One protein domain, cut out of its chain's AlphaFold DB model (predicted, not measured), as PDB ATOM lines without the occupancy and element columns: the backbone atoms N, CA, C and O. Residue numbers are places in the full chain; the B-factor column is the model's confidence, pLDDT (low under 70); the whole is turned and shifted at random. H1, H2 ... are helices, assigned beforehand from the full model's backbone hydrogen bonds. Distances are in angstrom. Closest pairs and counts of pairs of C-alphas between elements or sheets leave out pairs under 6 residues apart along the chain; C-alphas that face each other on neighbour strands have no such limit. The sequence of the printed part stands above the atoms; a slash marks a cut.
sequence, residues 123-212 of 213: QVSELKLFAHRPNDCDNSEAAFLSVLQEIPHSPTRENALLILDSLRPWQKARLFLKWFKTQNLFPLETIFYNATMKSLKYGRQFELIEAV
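This is residues 123 to 212 of the 213 residues of an uncharacterized protein of Quercus lobata (UniProt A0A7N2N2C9). Three helices, H4, H5 and H6, form a small up-and-down bundle, their centres making a triangle. H1, H2 and H3 cover one side of it, H1 packing on H4 and H3 crossing H5 steeply, while the short H7 packs on H6 at the far side. The printed part has 90 residues with seven named helices, H1 to H7 in chain order, and no named strand; the class is all helix. It is compact, with a radius of gyration of the C-alphas of 12.3 A, and spans 35 by 29 by 22 A.

H1, residues 123 to 130, begins with C-alpha 123 at (133.992, 153.565, 174.066) and is 10.3 A long. H2, residues 133 to 136, measures 5.4 A, and H3, residues 141 to 149, 12.7 A. H4, residues 157 to 166, is 14.5 A long. H5, residues 170 to 183, is the longest helix by residues and measures 20.1 A; its C-alpha 170 is at (125.232, 143.065, 195.909). H6, residues 190 to 202, is 18.3 A long. H7, residues 207 to 210, is 6.0 A long and ends with C-alpha 210 at (118.644, 130.133, 195.180).

H4, H5 and H6 are a bundle, up and down, each running against the one before it. H5 and H6 form a helical hairpin: they touch, opposite ways at a shallow tilt of 22 degrees, closest at the C-alphas of Trp 170 and Ser 199, 5.0 A apart. H6, the hub, touches three helices. With residues 192 to 196 alone it touches H4, the same way at a shallow tilt of 4 degrees; the closest C-alphas, of Asp 165 and Ala 195, are 6.6 A apart. H4 and H5 are close but not clearly touching, with the C-alphas of Leu 164 and Ala 173 closest at 6.1 A. H1 touches H4, closest at the C-alphas of Leu 127 and Asn 159, 7.2 A apart; the tilt of 34 degrees is only just shallow. H2 touches H3, the C-alphas of Pro 134 and Phe 144 being closest at 6.3 A, and H2 and H4 are near each other. H3 and H5 only just touch, with 3 pairs of C-alphas within 8 A, closest at Glu 141 and Leu 175, 7.2 A; their tilt is steep, 56 degrees. H6, with residues 197 to 200 alone, only just touches H7, with 3 such pairs, closest at Met 197 and Ile 209, 6.2 A. Among the pairs that are apart are H1 and H3, and H5 and H7. In H1, H3, H4, H5 and H6 every O i to N i+4 pair is within hydrogen-bond range; H2 and H7 are too short for such a pair.

The two C-alphas farthest apart, those of Gln 123 and Glu 207, are 36.8 A apart. The printed part has no cut and no long link. The mean pLDDT of the printed part is 88.7, and residue 212 alone is under 70.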
ATOM      1  N   GLN A 123     135.277 154.072 173.561       81.19
ATOM      2  CA  GLN A 123     133.992 153.565 174.066       81.19
ATOM      3  C   GLN A 123     134.186 152.682 175.306       81.19
ATOM      4  O   GLN A 123     133.510 152.856 176.312       81.19
ATOM      5  N   VAL A 124     135.168 151.772 175.288       82.50
ATOM      6  CA  VAL A 124     135.481 150.912 176.448       82.50
ATOM      7  C   VAL A 124     136.067 151.715 177.620       82.50
ATOM      8  O   VAL A 124     135.941 151.295 178.770       82.50
ATOM      9  N   SER A 125     136.701 152.865 177.371       85.00
ATOM     10  CA  SER A 125     137.181 153.757 178.434       85.00
ATOM     11  C   SER A 125     136.045 154.574 179.065       85.00
ATOM     12  O   SER A 125     135.938 154.620 180.288       85.00
ATOM     13  N   GLU A 126     135.136 155.109 178.248       87.50
ATOM     14  CA  GLU A 126     133.935 155.831 178.679       87.50
ATOM     15  C   GLU A 126     132.984 154.908 179.445       87.50
ATOM     16  O   GLU A 126     132.542 155.248 180.540       87.50
ATOM     17  N   LEU A 127     132.758 153.691 178.941       88.06
ATOM     18  CA  LEU A 127     131.961 152.670 179.619       88.06
ATOM     19  C   LEU A 127     132.558 152.265 180.970       88.06
ATOM     20  O   LEU A 127     131.798 152.042 181.901       88.06
ATOM     21  N   LYS A 128     133.890 152.221 181.128       87.88
ATOM     22  CA  LYS A 128     134.529 151.975 182.440       87.88
ATOM     23  C   LYS A 128     134.318 153.125 183.426       87.88
ATOM     24  O   LYS A 128     134.138 152.866 184.611       87.88
ATOM     25  N   LEU A 129     134.317 154.372 182.955       88.31
ATOM     26  CA  LEU A 129     134.004 155.538 183.788       88.31
ATOM     27  C   LEU A 129     132.517 155.550 184.175       88.31
ATOM     28  O   LEU A 129     132.188 155.695 185.352       88.31
ATOM     29  N   PHE A 130     131.623 155.316 183.209       90.31
ATOM     30  CA  PHE A 130     130.188 155.177 183.451       90.31
ATOM     31  C   PHE A 130     129.891 154.040 184.435       90.31
ATOM     32  O   PHE A 130     129.152 154.244 185.389       90.31
ATOM     33  N   ALA A 131     130.511 152.870 184.261       90.44
ATOM     34  CA  ALA A 131     130.296 151.677 185.081       90.44
ATOM     35  C   ALA A 131     130.669 151.858 186.566       90.44
ATOM     36  O   ALA A 131     130.318 151.013 187.393       90.44
ATOM     37  N   HIS A 132     131.342 152.951 186.939       89.62
ATOM     38  CA  HIS A 132     131.506 153.328 188.341       89.62
ATOM     39  C   HIS A 132     130.349 154.179 188.886       89.62
ATOM     40  O   HIS A 132     129.903 153.856 189.985       89.62
ATOM     41  N   ARG A 133     129.761 155.109 188.111       89.88
ATOM     42  CA  ARG A 133     128.613 155.956 188.522       89.88
ATOM     43  C   ARG A 133     127.469 155.224 189.252       89.88
ATOM     44  O   ARG A 133     127.036 155.729 190.287       89.88
ATOM     45  N   PRO A 134     126.960 154.052 188.806       89.81
ATOM     46  CA  PRO A 134     125.859 153.389 189.507       89.81
ATOM     47  C   PRO A 134     126.258 152.840 190.889       89.81
ATOM     48  O   PRO A 134     125.383 152.485 191.676       89.81
ATOM     49  N   ASN A 135     127.548 152.800 191.250       89.62
ATOM     50  CA  ASN A 135     127.956 152.553 192.636       89.62
ATOM     51  C   ASN A 135     127.644 153.743 193.550       89.62
ATOM     52  O   ASN A 135     127.261 153.507 194.694       89.62
ATOM     53  N   ASP A 136     127.753 154.967 193.033       89.38
ATOM     54  CA  ASP A 136     127.735 156.212 193.808       89.38
ATOM     55  C   ASP A 136     126.317 156.780 194.018       89.38
ATOM     56  O   ASP A 136     126.117 157.623 194.886       89.38
ATOM     57  N   CYS A 137     125.316 156.300 193.265       86.81
ATOM     58  CA  CYS A 137     123.908 156.645 193.500       86.81
ATOM     59  C   CYS A 137     123.383 156.087 194.839       86.81
ATOM     60  O   CYS A 137     123.949 155.145 195.401       86.81
ATOM     61  N   ASP A 138     122.233 156.574 195.303       85.25
ATOM     62  CA  ASP A 138     121.552 156.004 196.469       85.25
ATOM     63  C   ASP A 138     121.189 154.518 196.295       85.25
ATOM     64  O   ASP A 138     121.130 153.974 195.189       85.25
ATOM     65  N   ASN A 139     120.880 153.853 197.410       80.31
ATOM     66  CA  ASN A 139     120.394 152.466 197.428       80.31
ATOM     67  C   ASN A 139     118.907 152.325 197.024       80.31
ATOM     68  O   ASN A 139     118.320 151.260 197.205       80.31
ATOM     69  N   SER A 140     118.293 153.385 196.486       89.56
ATOM     70  CA  SER A 140     116.928 153.369 195.948       89.56
ATOM     71  C   SER A 140     116.894 152.734 194.557       89.56
ATOM     72  O   SER A 140     117.671 153.113 193.679       89.56
ATOM     73  N   GLU A 141     115.957 151.807 194.326       89.12
ATOM     74  CA  GLU A 141     115.779 151.165 193.016       89.12
ATOM     75  C   GLU A 141     115.485 152.198 191.912       89.12
ATOM     76  O   GLU A 141     116.041 152.096 190.822       89.12
ATOM     77  N   ALA A 142     114.708 153.248 192.205       89.69
ATOM     78  CA  ALA A 142     114.393 154.297 191.235       89.69
ATOM     79  C   ALA A 142     115.633 155.111 190.808       89.69
ATOM     80  O   ALA A 142     115.841 155.321 189.615       89.69
ATOM     81  N   ALA A 143     116.481 155.512 191.764       89.88
ATOM     82  CA  ALA A 143     117.705 156.276 191.489       89.88
ATOM     83  C   ALA A 143     118.770 155.438 190.760       89.88
ATOM     84  O   ALA A 143     119.540 155.950 189.950       89.88
ATOM     85  N   PHE A 144     118.801 154.127 191.017       92.00
ATOM     86  CA  PHE A 144     119.639 153.197 190.266       92.00
ATOM     87  C   PHE A 144     119.149 153.035 188.817       92.00
ATOM     88  O   PHE A 144     119.950 153.067 187.882       92.00
ATOM     89  N   LEU A 145     117.833 152.909 188.615       90.50
ATOM     90  CA  LEU A 145     117.226 152.765 187.290       90.50
ATOM     91  C   LEU A 145     117.354 154.028 186.426       90.50
ATOM     92  O   LEU A 145     117.571 153.888 185.225       90.50
ATOM     93  N   SER A 146     117.284 155.236 186.998       91.19
ATOM     94  CA  SER A 146     117.510 156.474 186.234       91.19
ATOM     95  C   SER A 146     118.947 156.571 185.716       91.19
ATOM     96  O   SER A 146     119.148 156.878 184.545       91.19
ATOM     97  N   VAL A 147     119.951 156.199 186.523       92.38
ATOM     98  CA  VAL A 147     121.353 156.137 186.061       92.38
ATOM     99  C   VAL A 147     121.526 155.111 184.931       92.38
ATOM    100  O   VAL A 147     122.286 155.358 184.000       92.38
ATOM    101  N   LEU A 148     120.790 153.992 184.939       89.94
ATOM    102  CA  LEU A 148     120.802 153.025 183.829       89.94
ATOM    103  C   LEU A 148     120.075 153.507 182.557       89.94
ATOM    104  O   LEU A 148     120.261 152.904 181.503       89.94
ATOM    105  N   GLN A 149     119.292 154.589 182.615       88.06
ATOM    106  CA  GLN A 149     118.751 155.252 181.419       88.06
ATOM    107  C   GLN A 149     119.754 156.238 180.792       88.06
ATOM    108  O   GLN A 149     119.649 156.526 179.604       88.06
ATOM    109  N   GLU A 150     120.770 156.694 181.537       88.94
ATOM    110  CA  GLU A 150     121.858 157.550 181.025       88.94
ATOM    111  C   GLU A 150     122.922 156.793 180.198       88.94
ATOM    112  O   GLU A 150     123.916 157.395 179.785       88.94
ATOM    113  N   ILE A 151     122.781 155.480 179.965       84.62
ATOM    114  CA  ILE A 151     123.780 154.706 179.209       84.62
ATOM    115  C   ILE A 151     123.819 155.228 177.756       84.62
ATOM    116  O   ILE A 151     122.829 155.101 177.036       84.62
ATOM    117  N   PRO A 152     124.956 155.762 177.263       75.50
ATOM    118  CA  PRO A 152     124.993 156.511 176.002       75.50
ATOM    119  C   PRO A 152     124.900 155.640 174.739       75.50
ATOM    120  O   PRO A 152     124.803 156.172 173.636       75.50
ATOM    121  N   HIS A 153     125.001 154.315 174.864       78.19
ATOM    122  CA  HIS A 153     124.959 153.334 173.774       78.19
ATOM    123  C   HIS A 153     124.157 152.108 174.239       78.19
ATOM    124  O   HIS A 153     124.245 151.732 175.406       78.19
ATOM    125  N   SER A 154     123.449 151.424 173.332       80.56
ATOM    126  CA  SER A 154     122.771 150.161 173.676       80.56
ATOM    127  C   SER A 154     123.769 149.147 174.273       80.56
ATOM    128  O   SER A 154     124.840 148.931 173.688       80.56
ATOM    129  N   PRO A 155     123.489 148.548 175.447       83.12
ATOM    130  CA  PRO A 155     124.461 147.719 176.146       83.12
ATOM    131  C   PRO A 155     124.633 146.372 175.437       83.12
ATOM    132  O   PRO A 155     123.779 145.490 175.513       83.12
ATOM    133  N   THR A 156     125.780 146.186 174.782       89.06
ATOM    134  CA  THR A 156     126.209 144.870 174.289       89.06
ATOM    135  C   THR A 156     126.428 143.898 175.454       89.06
ATOM    136  O   THR A 156     126.604 144.306 176.606       89.06
ATOM    137  N   ARG A 157     126.505 142.596 175.150       90.50
ATOM    138  CA  ARG A 157     126.857 141.540 176.114       90.50
ATOM    139  C   ARG A 157     128.096 141.872 176.947       90.50
ATOM    140  O   ARG A 157     128.085 141.701 178.164       90.50
ATOM    141  N   GLU A 158     129.153 142.352 176.303       89.69
ATOM    142  CA  GLU A 158     130.418 142.683 176.965       89.69
ATOM    143  C   GLU A 158     130.291 143.941 177.832       89.69
ATOM    144  O   GLU A 158     130.770 143.954 178.966       89.69
ATOM    145  N   ASN A 159     129.567 144.959 177.354       89.88
ATOM    146  CA  ASN A 159     129.310 146.192 178.101       89.88
ATOM    147  C   ASN A 159     128.478 145.913 179.364       89.88
ATOM    148  O   ASN A 159     128.800 146.406 180.444       89.88
ATOM    149  N   ALA A 160     127.439 145.079 179.250       91.62
ATOM    150  CA  ALA A 160     126.587 144.686 180.368       91.62
ATOM    151  C   ALA A 160     127.345 143.850 181.417       91.62
ATOM    152  O   ALA A 160     127.167 144.068 182.613       91.62
ATOM    153  N   LEU A 161     128.232 142.936 180.995       92.19
ATOM    154  CA  LEU A 161     129.111 142.200 181.916       92.19
ATOM    155  C   LEU A 161     130.132 143.114 182.605       92.19
ATOM    156  O   LEU A 161     130.402 142.934 183.790       92.19
ATOM    157  N   LEU A 162     130.676 144.105 181.891       91.69
ATOM    158  CA  LEU A 162     131.618 145.080 182.444       91.69
ATOM    159  C   LEU A 162     130.965 145.961 183.519       91.69
ATOM    160  O   LEU A 162     131.590 146.212 184.547       91.69
ATOM    161  N   ILE A 163     129.710 146.379 183.312       92.38
ATOM    162  CA  ILE A 163     128.913 147.089 184.324       92.38
ATOM    163  C   ILE A 163     128.572 146.160 185.500       92.38
ATOM    164  O   ILE A 163     128.659 146.568 186.651       92.38
ATOM    165  N   LEU A 164     128.230 144.892 185.255       93.06
ATOM    166  CA  LEU A 164     127.897 143.958 186.336       93.06
ATOM    167  C   LEU A 164     129.104 143.623 187.237       93.06
ATOM    168  O   LEU A 164     128.933 143.506 188.449       93.06
ATOM    169  N   ASP A 165     130.319 143.510 186.685       92.19
ATOM    170  CA  ASP A 165     131.537 143.223 187.466       92.19
ATOM    171  C   ASP A 165     132.124 144.461 188.179       92.19
ATOM    172  O   ASP A 165     132.919 144.318 189.110       92.19
ATOM    173  N   SER A 166     131.728 145.682 187.788       91.50
ATOM    174  CA  SER A 166     132.124 146.929 188.463       91.50
ATOM    175  C   SER A 166     131.218 147.314 189.643       91.50
ATOM    176  O   SER A 166     131.578 148.215 190.413       91.50
ATOM    177  N   LEU A 167     130.053 146.671 189.794       92.06
ATOM    178  CA  LEU A 167     129.105 146.917 190.883       92.06
ATOM    179  C   LEU A 167     129.586 146.274 192.189       92.06
ATOM    180  O   LEU A 167     129.608 145.053 192.342       92.06
ATOM    181  N   ARG A 168     129.931 147.116 193.169       87.81
ATOM    182  CA  ARG A 168     130.378 146.702 194.508       87.81
ATOM    183  C   ARG A 168     129.220 146.240 195.411       87.81
ATOM    184  O   ARG A 168     129.400 145.231 196.094       87.81
ATOM    185  N   PRO A 169     128.049 146.917 195.467       91.81
ATOM    186  CA  PRO A 169     126.945 146.475 196.317       91.81
ATOM    187  C   PRO A 169     126.164 145.333 195.659       91.81
ATOM    188  O   PRO A 169     125.699 145.447 194.522       91.81
ATOM    189  N   TRP A 170     125.960 144.243 196.395       91.50
ATOM    190  CA  TRP A 170     125.232 143.065 195.909       91.50
ATOM    191  C   TRP A 170     123.767 143.373 195.565       91.50
ATOM    192  O   TRP A 170     123.213 142.774 194.644       91.50
ATOM    193  N   GLN A 171     123.158 144.344 196.255       92.00
ATOM    194  CA  GLN A 171     121.808 144.838 195.983       92.00
ATOM    195  C   GLN A 171     121.729 145.378 194.554       92.00
ATOM    196  O   GLN A 171     120.855 144.991 193.783       92.00
ATOM    197  N   LYS A 172     122.700 146.220 194.183       92.62
ATOM    198  CA  LYS A 172     122.780 146.854 192.866       92.62
ATOM    199  C   LYS A 172     123.070 145.836 191.764       92.62
ATOM    200  O   LYS A 172     122.454 145.911 190.710       92.62
ATOM    201  N   ALA A 173     123.902 144.825 192.022       92.88
ATOM    202  CA  ALA A 173     124.092 143.704 191.093       92.88
ATOM    203  C   ALA A 173     122.790 142.903 190.855       92.88
ATOM    204  O   ALA A 173     122.468 142.571 189.715       92.88
ATOM    205  N   ARG A 174     121.991 142.646 191.906       91.94
ATOM    206  CA  ARG A 174     120.679 141.979 191.784       91.94
ATOM    207  C   ARG A 174     119.653 142.845 191.041       91.94
ATOM    208  O   ARG A 174     118.926 142.324 190.199       91.94
ATOM    209  N   LEU A 175     119.611 144.152 191.315       92.06
ATOM    210  CA  LEU A 175     118.764 145.108 190.590       92.06
ATOM    211  C   LEU A 175     119.170 145.225 189.115       92.06
ATOM    212  O   LEU A 175     118.299 145.229 188.250       92.06
ATOM    213  N   PHE A 176     120.473 145.230 188.813       92.81
ATOM    214  CA  PHE A 176     120.973 145.197 187.439       92.81
ATOM    215  C   PHE A 176     120.518 143.932 186.711       92.81
ATOM    216  O   PHE A 176     120.008 144.035 185.603       92.81
ATOM    217  N   LEU A 177     120.615 142.749 187.336       91.50
ATOM    218  CA  LEU A 177     120.121 141.505 186.733       91.50
ATOM    219  C   LEU A 177     118.593 141.530 186.520       91.50
ATOM    220  O   LEU A 177     118.123 141.062 185.486       91.50
ATOM    221  N   LYS A 178     117.819 142.099 187.457       91.75
ATOM    222  CA  LYS A 178     116.358 142.281 187.340       91.75
ATOM    223  C   LYS A 178     115.994 143.194 186.163       91.75
ATOM    224  O   LYS A 178     115.167 142.815 185.342       91.75
ATOM    225  N   TRP A 179     116.629 144.363 186.059       90.75
ATOM    226  CA  TRP A 179     116.455 145.290 184.936       90.75
ATOM    227  C   TRP A 179     116.906 144.662 183.616       90.75
ATOM    228  O   TRP A 179     116.190 144.712 182.621       90.75
ATOM    229  N   PHE A 180     118.056 143.992 183.605       89.31
ATOM    230  CA  PHE A 180     118.571 143.355 182.403       89.31
ATOM    231  C   PHE A 180     117.646 142.218 181.914       89.31
ATOM    232  O   PHE A 180     117.400 142.108 180.713       89.31
ATOM    233  N   LYS A 181     117.034 141.451 182.834       89.56
ATOM    234  CA  LYS A 181     115.967 140.474 182.527       89.56
ATOM    235  C   LYS A 181     114.731 141.109 181.859       89.56
ATOM    236  O   LYS A 181     114.051 140.399 181.127       89.56
ATOM    237  N   THR A 182     114.424 142.401 182.054       89.50
ATOM    238  CA  THR A 182     113.291 143.052 181.355       89.50
ATOM    239  C   THR A 182     113.658 143.644 179.995       89.50
ATOM    240  O   THR A 182     112.788 143.721 179.129       89.50
ATOM    241  N   GLN A 183     114.926 144.007 179.761       85.94
ATOM    242  CA  GLN A 183     115.363 144.599 178.486       85.94
ATOM    243  C   GLN A 183     115.372 143.605 177.310       85.94
ATOM    244  O   GLN A 183     115.229 144.028 176.168       85.94
ATOM    245  N   ASN A 184     115.545 142.299 177.562       82.69
ATOM    246  CA  ASN A 184     115.494 141.221 176.551       82.69
ATOM    247  C   ASN A 184     116.408 141.405 175.308       82.69
ATOM    248  O   ASN A 184     116.191 140.777 174.275       82.69
ATOM    249  N   LEU A 185     117.460 142.228 175.409       82.44
ATOM    250  CA  LEU A 185     118.332 142.615 174.286       82.44
ATOM    251  C   LEU A 185     119.135 141.453 173.678       82.44
ATOM    252  O   LEU A 185     119.498 141.501 172.505       82.44
ATOM    253  N   PHE A 186     119.453 140.432 174.473       85.88
ATOM    254  CA  PHE A 186     120.132 139.208 174.042       85.88
ATOM    255  C   PHE A 186     119.880 138.071 175.056       85.88
ATOM    256  O   PHE A 186     119.508 138.353 176.199       85.88
ATOM    257  N   PRO A 187     120.083 136.789 174.684       87.75
ATOM    258  CA  PRO A 187     119.853 135.653 175.577       87.75
ATOM    259  C   PRO A 187     120.668 135.732 176.876       87.75
ATOM    260  O   PRO A 187     121.878 135.960 176.857       87.75
ATOM    261  N   LEU A 188     120.010 135.514 178.018       88.06
ATOM    262  CA  LEU A 188     120.639 135.655 179.331       88.06
ATOM    263  C   LEU A 188     121.510 134.441 179.687       88.06
ATOM    264  O   LEU A 188     121.053 133.469 180.286       88.06
ATOM    265  N   GLU A 189     122.786 134.511 179.322       90.44
ATOM    266  CA  GLU A 189     123.766 133.453 179.581       90.44
ATOM    267  C   GLU A 189     124.099 133.253 181.070       90.44
ATOM    268  O   GLU A 189     124.125 134.193 181.870       90.44
ATOM    269  N   THR A 190     124.524 132.032 181.415       92.25
ATOM    270  CA  THR A 190     125.016 131.621 182.746       92.25
ATOM    271  C   THR A 190     126.115 132.534 183.310       92.25
ATOM    272  O   THR A 190     126.296 132.603 184.521       92.25
ATOM    273  N   ILE A 191     126.845 133.269 182.462       92.75
ATOM    274  CA  ILE A 191     127.882 134.222 182.887       92.75
ATOM    275  C   ILE A 191     127.288 135.356 183.742       92.75
ATOM    276  O   ILE A 191     127.878 135.715 184.759       92.75
ATOM    277  N   PHE A 192     126.103 135.871 183.397       92.25
ATOM    278  CA  PHE A 192     125.432 136.936 184.157       92.25
ATOM    279  C   PHE A 192     124.944 136.444 185.522       92.25
ATOM    280  O   PHE A 192     125.116 137.129 186.534       92.25
ATOM    281  N   TYR A 193     124.411 135.222 185.569       92.44
ATOM    282  CA  TYR A 193     124.067 134.546 186.819       92.44
ATOM    283  C   TYR A 193     125.314 134.338 187.690       92.44
ATOM    284  O   TYR A 193     125.333 134.771 188.838       92.44
ATOM    285  N   ASN A 194     126.399 133.791 187.132       93.19
ATOM    286  CA  ASN A 194     127.665 133.575 187.844       93.19
ATOM    287  C   ASN A 194     128.276 134.880 188.391       93.19
ATOM    288  O   ASN A 194     128.744 134.903 189.531       93.19
ATOM    289  N   ALA A 195     128.245 135.970 187.619       92.88
ATOM    290  CA  ALA A 195     128.705 137.288 188.058       92.88
ATOM    291  C   ALA A 195     127.820 137.860 189.183       92.88
ATOM    292  O   ALA A 195     128.330 138.298 190.212       92.88
ATOM    293  N   THR A 196     126.493 137.757 189.060       93.50
ATOM    294  CA  THR A 196     125.566 138.189 190.122       93.50
ATOM    295  C   THR A 196     125.758 137.361 191.399       93.50
ATOM    296  O   THR A 196     125.808 137.909 192.500       93.50
ATOM    297  N   MET A 197     125.955 136.045 191.273       92.38
ATOM    298  CA  MET A 197     126.235 135.144 192.394       92.38
ATOM    299  C   MET A 197     127.586 135.417 193.063       92.38
ATOM    300  O   MET A 197     127.686 135.290 194.281       92.38
ATOM    301  N   LYS A 198     128.620 135.822 192.314       92.75
ATOM    302  CA  LYS A 198     129.901 136.298 192.869       92.75
ATOM    303  C   LYS A 198     129.667 137.500 193.798       92.75
ATOM    304  O   LYS A 198     130.162 137.491 194.927       92.75
ATOM    305  N   SER A 199     128.847 138.466 193.383       91.94
ATOM    306  CA  SER A 199     128.487 139.634 194.203       91.94
ATOM    307  C   SER A 199     127.590 139.276 195.398       91.94
ATOM    308  O   SER A 199     127.842 139.742 196.508       91.94
ATOM    309  N   LEU A 200     126.602 138.386 195.237       92.12
ATOM    310  CA  LEU A 200     125.757 137.905 196.346       92.12
ATOM    311  C   LEU A 200     126.557 137.131 197.408       92.12
ATOM    312  O   LEU A 200     126.357 137.352 198.603       92.12
ATOM    313  N   LYS A 201     127.519 136.293 196.992       91.75
ATOM    314  CA  LYS A 201     128.451 135.593 197.898       91.75
ATOM    315  C   LYS A 201     129.332 136.573 198.673       91.75
ATOM    316  O   LYS A 201     129.540 136.373 199.867       91.75
ATOM    317  N   TYR A 202     129.793 137.655 198.038       90.38
ATOM    318  CA  TYR A 202     130.509 138.735 198.727       90.38
ATOM    319  C   TYR A 202     129.622 139.433 199.777       90.38
ATOM    320  O   TYR A 202     130.061 139.676 200.899       90.38
ATOM    321  N   GLY A 203     128.342 139.651 199.457       89.56
ATOM    322  CA  GLY A 203     127.315 140.132 200.391       89.56
ATOM    323  C   GLY A 203     126.842 139.125 201.451       89.56
ATOM    324  O   GLY A 203     125.997 139.481 202.271       89.56
ATOM    325  N   ARG A 204     127.347 137.880 201.437       91.69
ATOM    326  CA  ARG A 204     126.890 136.738 202.261       91.69
ATOM    327  C   ARG A 204     125.393 136.405 202.127       91.69
ATOM    328  O   ARG A 204     124.825 135.767 203.007       91.69
ATOM    329  N   GLN A 205     124.751 136.818 201.035       89.75
ATOM    330  CA  GLN A 205     123.310 136.655 200.814       89.75
ATOM    331  C   GLN A 205     123.002 135.305 200.158       89.75
ATOM    332  O   GLN A 205     122.657 135.248 198.979       89.75
ATOM    333  N   PHE A 206     123.178 134.209 200.897       86.69
ATOM    334  CA  PHE A 206     123.051 132.855 200.343       86.69
ATOM    335  C   PHE A 206     121.604 132.481 199.983       86.69
ATOM    336  O   PHE A 206     121.381 131.953 198.900       86.69
ATOM    337  N   GLU A 207     120.625 132.870 200.801       87.75
ATOM    338  CA  GLU A 207     119.182 132.703 200.529       87.75
ATOM    339  C   GLU A 207     118.765 133.304 199.169       87.75
ATOM    340  O   GLU A 207     117.963 132.744 198.425       87.75
ATOM    341  N   LEU A 208     119.365 134.441 198.798       84.19
ATOM    342  CA  LEU A 208     119.067 135.147 197.550       84.19
ATOM    343  C   LEU A 208     119.781 134.562 196.320       84.19
ATOM    344  O   LEU A 208     119.541 135.042 195.215       84.19
ATOM    345  N   ILE A 209     120.664 133.571 196.486       83.25
ATOM    346  CA  ILE A 209     121.332 132.873 195.374       83.25
ATOM    347  C   ILE A 209     120.411 131.809 194.777       83.25
ATOM    348  O   ILE A 209     120.397 131.637 193.560       83.25
ATOM    349  N   GLU A 210     119.630 131.127 195.616       78.44
ATOM    350  CA  GLU A 210     118.644 130.133 195.180       78.44
ATOM    351  C   GLU A 210     117.516 130.819 194.399       78.44
ATOM    352  O   GLU A 210     117.245 130.456 193.259       78.44
ATOM    353  N   ALA A 211     116.974 131.918 194.936       76.94
ATOM    354  CA  ALA A 211     115.947 132.752 194.299       76.94
ATOM    355  C   ALA A 211     116.459 133.675 193.161       76.94
ATOM    356  O   ALA A 211     115.873 134.733 192.901       76.94
ATOM    357  N   VAL A 212     117.584 133.330 192.523       69.56
ATOM    358  CA  VAL A 212     118.151 134.053 191.367       69.56
ATOM    359  C   VAL A 212     118.205 133.208 190.095       69.56
ATOM    360  O   VAL A 212     118.214 133.813 189.018       69.56
TER     361      VAL A 212